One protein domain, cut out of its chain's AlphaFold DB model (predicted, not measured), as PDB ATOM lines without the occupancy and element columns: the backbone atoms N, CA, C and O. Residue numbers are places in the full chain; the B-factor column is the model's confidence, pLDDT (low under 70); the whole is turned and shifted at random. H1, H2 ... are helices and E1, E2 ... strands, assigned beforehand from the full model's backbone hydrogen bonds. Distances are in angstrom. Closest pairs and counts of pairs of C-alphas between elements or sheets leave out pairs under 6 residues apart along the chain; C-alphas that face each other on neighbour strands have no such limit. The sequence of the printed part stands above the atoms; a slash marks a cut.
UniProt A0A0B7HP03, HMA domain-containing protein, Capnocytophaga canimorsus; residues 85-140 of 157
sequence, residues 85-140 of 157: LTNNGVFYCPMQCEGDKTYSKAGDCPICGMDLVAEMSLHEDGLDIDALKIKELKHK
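AT A GLANCE: This is residues 85 to 140 of the 157 residues of the protein "HMA domain-containing protein" of Capnocytophaga canimorsus (UniProt A0A0B7HP03). With little regular structure, this is a small head, made of the hairpin E1 and E2 and its long loop, and a tail whose residues 126 to 140, ending in H1, stick out. The printed part has 56 residues with two antiparallel strands, then one helix; the class is mixed, with 21 residues in named elements. It is extended, radius of gyration of the C-alphas 19.0 A, spanning 61 by 17 by 13 A.

IN THESE COORDINATES: Find C-alpha 87 at (236.674, 179.125, 222.811), where E1 begins; it runs to residue 92, 11.8 A. E2 is residues 117 to 120, 9.3 A. H1, residues 130 to 140, runs 17.3 A to (209.179, 159.481, 200.438).

HOW THE PARTS SIT: E1 and E2 form an antiparallel hairpin at 137 degrees; look for N 92 and O 117, 2.8 A apart. Residues 91 to 92 also pair with 102 to 103, antiparallel. H1 is apart from E1; 2 of its 7 O i to N i+4 pairs and 2 of 8 O i to N i+3 pairs are within hydrogen-bond range.

THE WHOLE: The C-alphas of Ile 111 and Lys 140, the farthest apart, are separated by 61.4 A. The printed part has no cut; E1 to E2 is a long link. Residues 85 to 88 and 120 to 140 have pLDDT under 70.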
ATOM      1  N   LEU A  85     236.155 173.117 219.918       49.16
ATOM      2  CA  LEU A  85     235.912 174.062 220.994       49.16
ATOM      3  C   LEU A  85     236.475 175.368 220.458       49.16
ATOM      4  O   LEU A  85     237.648 175.685 220.655       49.16
ATOM      5  N   THR A  86     235.636 176.093 219.734       50.91
ATOM      6  CA  THR A  86     235.810 177.514 219.516       50.91
ATOM      7  C   THR A  86     235.616 178.145 220.887       50.91
ATOM      8  O   THR A  86     234.512 178.455 221.324       50.91
ATOM      9  N   ASN A  87     236.702 178.237 221.663       59.59
ATOM     10  CA  ASN A  87     236.674 179.125 222.811       59.59
ATOM     11  C   ASN A  87     236.360 180.510 222.249       59.59
ATOM     12  O   ASN A  87     237.028 180.966 221.322       59.59
ATOM     13  N   ASN A  88     235.352 181.170 222.809       66.25
ATOM     14  CA  ASN A  88     234.890 182.475 222.342       66.25
ATOM     15  C   ASN A  88     235.917 183.597 222.638       66.25
ATOM     16  O   ASN A  88     235.588 184.777 222.628       66.25
ATOM     17  N   GLY A  89     237.155 183.226 222.992       77.50
ATOM     18  CA  GLY A  89     238.193 184.086 223.544       77.50
ATOM     19  C   GLY A  89     237.909 184.535 224.973       77.50
ATOM     20  O   GLY A  89     238.711 185.274 225.523       77.50
ATOM     21  N   VAL A  90     236.790 184.123 225.572       86.44
ATOM     22  CA  VAL A  90     236.340 184.579 226.891       86.44
ATOM     23  C   VAL A  90     236.798 183.586 227.957       86.44
ATOM     24  O   VAL A  90     236.584 182.380 227.825       86.44
ATOM     25  N   PHE A  91     237.428 184.094 229.010       89.25
ATOM     26  CA  PHE A  91     237.938 183.357 230.162       89.25
ATOM     27  C   PHE A  91     237.387 183.982 231.446       89.25
ATOM     28  O   PHE A  91     237.302 185.199 231.544       89.25
ATOM     29  N   TYR A  92     237.032 183.189 232.449       89.69
ATOM     30  CA  TYR A  92     236.468 183.686 233.705       89.69
ATOM     31  C   TYR A  92     237.167 183.066 234.915       89.69
ATOM     32  O   TYR A  92     237.756 181.985 234.836       89.69
ATOM     33  N   CYS A  93     237.117 183.762 236.054       91.25
ATOM     34  CA  CYS A  93     237.633 183.230 237.310       91.25
ATOM     35  C   CYS A  93     236.588 182.290 237.938       91.25
ATOM     36  O   CYS A  93     235.495 182.755 238.272       91.25
ATOM     37  N   PRO A  94     236.892 180.996 238.160       87.75
ATOM     38  CA  PRO A  94     235.922 180.030 238.684       87.75
ATOM     39  C   PRO A  94     235.475 180.338 240.120       87.75
ATOM     40  O   PRO A  94     234.426 179.872 240.553       87.75
ATOM     41  N   MET A  95     236.258 181.131 240.859       90.88
ATOM     42  CA  MET A  95     235.917 181.603 242.203       90.88
ATOM     43  C   MET A  95     235.041 182.864 242.190       90.88
ATOM     44  O   MET A  95     234.652 183.324 243.258       90.88
ATOM     45  N   GLN A  96     234.766 183.443 241.012       86.19
ATOM     46  CA  GLN A  96     233.996 184.683 240.857       86.19
ATOM     47  C   GLN A  96     234.513 185.821 241.752       86.19
ATOM     48  O   GLN A  96     233.742 186.636 242.251       86.19
ATOM     49  N   CYS A  97     235.835 185.906 241.945       86.12
ATOM     50  CA  CYS A  97     236.453 186.926 242.800       86.12
ATOM     51  C   CYS A  97     236.088 188.359 242.386       86.12
ATOM     52  O   CYS A  97     236.143 189.277 243.198       86.12
ATOM     53  N   GLU A  98     235.718 188.541 241.121       85.19
ATOM     54  CA  GLU A  98     235.324 189.818 240.539       85.19
ATOM     55  C   GLU A  98     233.891 189.786 239.977       85.19
ATOM     56  O   GLU A  98     233.531 190.647 239.178       85.19
ATOM     57  N   GLY A  99     233.082 188.794 240.373       84.50
ATOM     58  CA  GLY A  99     231.731 188.574 239.852       84.50
ATOM     59  C   GLY A  99     231.749 188.142 238.384       84.50
ATOM     60  O   GLY A  99     232.359 187.130 238.045       84.50
ATOM     61  N   ASP A 100     231.110 188.937 237.524       78.75
ATOM     62  CA  ASP A 100     230.904 188.653 236.094       78.75
ATOM     63  C   ASP A 100     232.059 189.115 235.185       78.75
ATOM     64  O   ASP A 100     231.913 189.179 233.962       78.75
ATOM     65  N   LYS A 101     233.218 189.486 235.747       82.75
ATOM     66  CA  LYS A 101     234.358 189.892 234.919       82.75
ATOM     67  C   LYS A 101     234.926 188.712 234.145       82.75
ATOM     68  O   LYS A 101     235.283 187.676 234.710       82.75
ATOM     69  N   THR A 102     235.100 188.936 232.851       86.75
ATOM     70  CA  THR A 102     235.736 187.998 231.939       86.75
ATOM     71  C   THR A 102     236.961 188.619 231.274       86.75
ATOM     72  O   THR A 102     237.126 189.836 231.189       86.75
ATOM     73  N   TYR A 103     237.856 187.753 230.828       84.88
ATOM     74  CA  TYR A 103     239.169 188.052 230.294       84.88
ATOM     75  C   TYR A 103     239.266 187.522 228.871       84.88
ATOM     76  O   TYR A 103     238.720 186.470 228.564       84.88
ATOM     77  N   SER A 104     239.987 188.221 227.996       85.19
ATOM     78  CA  SER A 104     240.137 187.807 226.591       85.19
ATOM     79  C   SER A 104     241.319 186.854 226.344       85.19
ATOM     80  O   SER A 104     241.633 186.518 225.203       85.19
ATOM     81  N   LYS A 105     242.068 186.513 227.398       83.25
ATOM     82  CA  LYS A 105     243.336 185.778 227.329       83.25
ATOM     83  C   LYS A 105     243.408 184.755 228.456       83.25
ATOM     84  O   LYS A 105     242.940 185.025 229.558       83.25
ATOM     85  N   ALA A 106     244.057 183.629 228.175       86.00
ATOM     86  CA  ALA A 106     244.446 182.676 229.203       86.00
ATOM     87  C   ALA A 106     245.507 183.294 230.128       86.00
ATOM     88  O   ALA A 106     246.382 184.035 229.669       86.00
ATOM     89  N   GLY A 107     245.428 182.977 231.416       88.75
ATOM     90  CA  GLY A 107     246.358 183.435 232.442       88.75
ATOM     91  C   GLY A 107     245.796 183.201 233.840       88.75
ATOM     92  O   GLY A 107     244.711 182.638 233.989       88.75
ATOM     93  N   ASP A 108     246.525 183.657 234.849       91.75
ATOM     94  CA  ASP A 108     246.133 183.553 236.251       91.75
ATOM     95  C   ASP A 108     245.248 184.730 236.684       91.75
ATOM     96  O   ASP A 108     245.454 185.880 236.288       91.75
ATOM     97  N   CYS A 109     244.265 184.457 237.538       88.69
ATOM     98  CA  CYS A 109     243.433 185.490 238.139       88.69
ATOM     99  C   CYS A 109     244.279 186.376 239.078       88.69
ATOM    100  O   CYS A 109     244.895 185.851 240.008       88.69
ATOM    101  N   PRO A 110     244.255 187.715 238.936       89.25
ATOM    102  CA  PRO A 110     245.067 188.621 239.755       89.25
ATOM    103  C   PRO A 110     244.636 188.698 241.230       89.25
ATOM    104  O   PRO A 110     245.367 189.258 242.042       89.25
ATOM    105  N   ILE A 111     243.460 188.166 241.586       89.44
ATOM    106  CA  ILE A 111     242.949 188.162 242.967       89.44
ATOM    107  C   ILE A 111     243.349 186.882 243.707       89.44
ATOM    108  O   ILE A 111     243.888 186.949 244.808       89.44
ATOM    109  N   CYS A 112     243.056 185.713 243.125       90.31
ATOM    110  CA  CYS A 112     243.246 184.419 243.788       90.31
ATOM    111  C   CYS A 112     244.435 183.605 243.260       90.31
ATOM    112  O   CYS A 112     244.772 182.587 243.859       90.31
ATOM    113  N   GLY A 113     245.062 184.024 242.157       88.12
ATOM    114  CA  GLY A 113     246.212 183.339 241.559       88.12
ATOM    115  C   GLY A 113     245.894 181.978 240.937       88.12
ATOM    116  O   GLY A 113     246.810 181.199 240.706       88.12
ATOM    117  N   MET A 114     244.616 181.659 240.716       90.44
ATOM    118  CA  MET A 114     244.203 180.442 240.015       90.44
ATOM    119  C   MET A 114     244.053 180.696 238.515       90.44
ATOM    120  O   MET A 114     243.642 181.787 238.117       90.44
ATOM    121  N   ASP A 115     244.292 179.669 237.701       91.50
ATOM    122  CA  ASP A 115     244.106 179.720 236.251       91.50
ATOM    123  C   ASP A 115     242.665 180.092 235.854       91.50
ATOM    124  O   ASP A 115     241.681 179.511 236.330       91.50
ATOM    125  N   LEU A 116     242.539 181.050 234.935       89.25
ATOM    126  CA  LEU A 116     241.268 181.437 234.333       89.25
ATOM    127  C   LEU A 116     240.751 180.333 233.405       89.25
ATOM    128  O   LEU A 116     241.487 179.763 232.595       89.25
ATOM    129  N   VAL A 117     239.451 180.059 233.484       87.81
ATOM    130  CA  VAL A 117     238.806 178.984 232.728       87.81
ATOM    131  C   VAL A 117     238.112 179.559 231.501       87.81
ATOM    132  O   VAL A 117     237.356 180.519 231.597       87.81
ATOM    133  N   ALA A 118     238.358 178.959 230.342       86.50
ATOM    134  CA  ALA A 118     237.705 179.306 229.086       86.50
ATOM    135  C   ALA A 118     236.192 179.031 229.138       86.50
ATOM    136  O   ALA A 118     235.761 177.917 229.446       86.50
ATOM    137  N   GLU A 119     235.388 180.021 228.760       79.44
ATOM    138  CA  GLU A 119     233.971 179.817 228.497       79.44
ATOM    139  C   GLU A 119     233.798 179.087 227.157       79.44
ATOM    140  O   GLU A 119     234.395 179.444 226.132       79.44
ATOM    141  N   MET A 120     233.011 178.011 227.179       66.94
ATOM    142  CA  MET A 120     232.647 177.259 225.985       66.94
ATOM    143  C   MET A 120     231.268 177.723 225.518       66.94
ATOM    144  O   MET A 120     230.252 177.398 226.123       66.94
ATOM    145  N   SER A 121     231.214 178.471 224.422       56.06
ATOM    146  CA  SER A 121     229.977 178.588 223.660       56.06
ATOM    147  C   SER A 121     229.831 177.313 222.842       56.06
ATOM    148  O   SER A 121     230.675 177.018 221.997       56.06
ATOM    149  N   LEU A 122     228.771 176.540 223.086       51.03
ATOM    150  CA  LEU A 122     228.328 175.528 222.132       51.03
ATOM    151  C   LEU A 122     227.800 176.271 220.901       51.03
ATOM    152  O   LEU A 122     226.603 176.509 220.785       51.03
ATOM    153  N   HIS A 123     228.690 176.706 220.012       48.44
ATOM    154  CA  HIS A 123     228.269 176.957 218.648       48.44
ATOM    155  C   HIS A 123     228.100 175.580 218.015       48.44
ATOM    156  O   HIS A 123     229.012 174.758 218.026       48.44
ATOM    157  N   GLU A 124     226.891 175.278 217.555       47.06
ATOM    158  CA  GLU A 124     226.684 174.139 216.672       47.06
ATOM    159  C   GLU A 124     227.206 174.533 215.288       47.06
ATOM    160  O   GLU A 124     226.441 174.782 214.360       47.06
ATOM    161  N   ASP A 125     228.532 174.613 215.135       47.88
ATOM    162  CA  ASP A 125     229.161 174.438 213.832       47.88
ATOM    163  C   ASP A 125     228.964 172.974 213.417       47.88
ATOM    164  O   ASP A 125     229.793 172.090 213.633       47.88
ATOM    165  N   GLY A 126     227.767 172.723 212.879       47.50
ATOM    166  CA  GLY A 126     227.342 171.474 212.274       47.50
ATOM    167  C   GLY A 126     228.304 171.060 211.169       47.50
ATOM    168  O   GLY A 126     228.207 171.510 210.028       47.50
ATOM    169  N   LEU A 127     229.226 170.167 211.511       42.72
ATOM    170  CA  LEU A 127     230.026 169.437 210.544       42.72
ATOM    171  C   LEU A 127     229.211 168.234 210.048       42.72
ATOM    172  O   LEU A 127     229.154 167.206 210.713       42.72
ATOM    173  N   ASP A 128     228.554 168.413 208.902       53.06
ATOM    174  CA  ASP A 128     228.225 167.404 207.878       53.06
ATOM    175  C   ASP A 128     227.862 165.978 208.360       53.06
ATOM    176  O   ASP A 128     228.425 164.983 207.911       53.06
ATOM    177  N   ILE A 129     226.894 165.842 209.273       53.97
ATOM    178  CA  ILE A 129     226.199 164.554 209.498       53.97
ATOM    179  C   ILE A 129     224.710 164.672 209.136       53.97
ATOM    180  O   ILE A 129     224.106 163.719 208.634       53.97
ATOM    181  N   ASP A 130     224.126 165.867 209.269       51.59
ATOM    182  CA  ASP A 130     222.728 166.119 208.906       51.59
ATOM    183  C   ASP A 130     222.482 166.150 207.390       51.59
ATOM    184  O   ASP A 130     221.398 165.773 206.941       51.59
ATOM    185  N   ALA A 131     223.487 166.479 206.569       54.22
ATOM    186  CA  ALA A 131     223.358 166.432 205.108       54.22
ATOM    187  C   ALA A 131     223.093 165.004 204.585       54.22
ATOM    188  O   ALA A 131     222.320 164.817 203.640       54.22
ATOM    189  N   LEU A 132     223.666 163.984 205.237       56.03
ATOM    190  CA  LEU A 132     223.458 162.578 204.874       56.03
ATOM    191  C   LEU A 132     222.079 162.066 205.315       56.03
ATOM    192  O   LEU A 132     221.464 161.267 204.611       56.03
ATOM    193  N   LYS A 133     221.544 162.570 206.435       49.31
ATOM    194  CA  LYS A 133     220.234 162.150 206.959       49.31
ATOM    195  C   LYS A 133     219.055 162.827 206.251       49.31
ATOM    196  O   LYS A 133     217.996 162.220 206.110       49.31
ATOM    197  N   ILE A 134     219.247 164.044 205.734       60.22
ATOM    198  CA  ILE A 134     218.230 164.773 204.956       60.22
ATOM    199  C   ILE A 134     218.018 164.142 203.567       60.22
ATOM    200  O   ILE A 134     216.903 164.183 203.040       60.22
ATOM    201  N   LYS A 135     219.046 163.521 202.967       51.44
ATOM    202  CA  LYS A 135     218.931 162.902 201.633       51.44
ATOM    203  C   LYS A 135     218.033 161.658 201.634       51.44
ATOM    204  O   LYS A 135     217.223 161.497 200.725       51.44
ATOM    205  N   GLU A 136     218.083 160.862 202.701       57.62
ATOM    206  CA  GLU A 136     217.265 159.648 202.858       57.62
ATOM    207  C   GLU A 136     215.795 159.933 203.216       57.62
ATOM    208  O   GLU A 136     214.926 159.079 203.036       57.62
ATOM    209  N   LEU A 137     215.472 161.144 203.684       59.12
ATOM    210  CA  LEU A 137     214.090 161.541 203.992       59.12
ATOM    211  C   LEU A 137     213.352 162.176 202.801       59.12
ATOM    212  O   LEU A 137     212.121 162.192 202.791       59.12
ATOM    213  N   LYS A 138     214.058 162.636 201.757       55.06
ATOM    214  CA  LYS A 138     213.424 163.246 200.570       55.06
ATOM    215  C   LYS A 138     212.809 162.236 199.592       55.06
ATOM    216  O   LYS A 138     211.958 162.618 198.793       55.06
ATOM    217  N   HIS A 139     213.152 160.949 199.673       55.66
ATOM    218  CA  HIS A 139     212.638 159.941 198.734       55.66
ATOM    219  C   HIS A 139     211.221 159.417 199.032       55.66
ATOM    220  O   HIS A 139     210.694 158.627 198.253       55.66
ATOM    221  N   LYS A 140     210.562 159.879 200.103       56.69
ATOM    222  CA  LYS A 140     209.179 159.481 200.438       56.69
ATOM    223  C   LYS A 140     208.096 160.510 200.090       56.69
ATOM    224  O   LYS A 140     206.933 160.266 200.382       56.69
TER     225      LYS A 140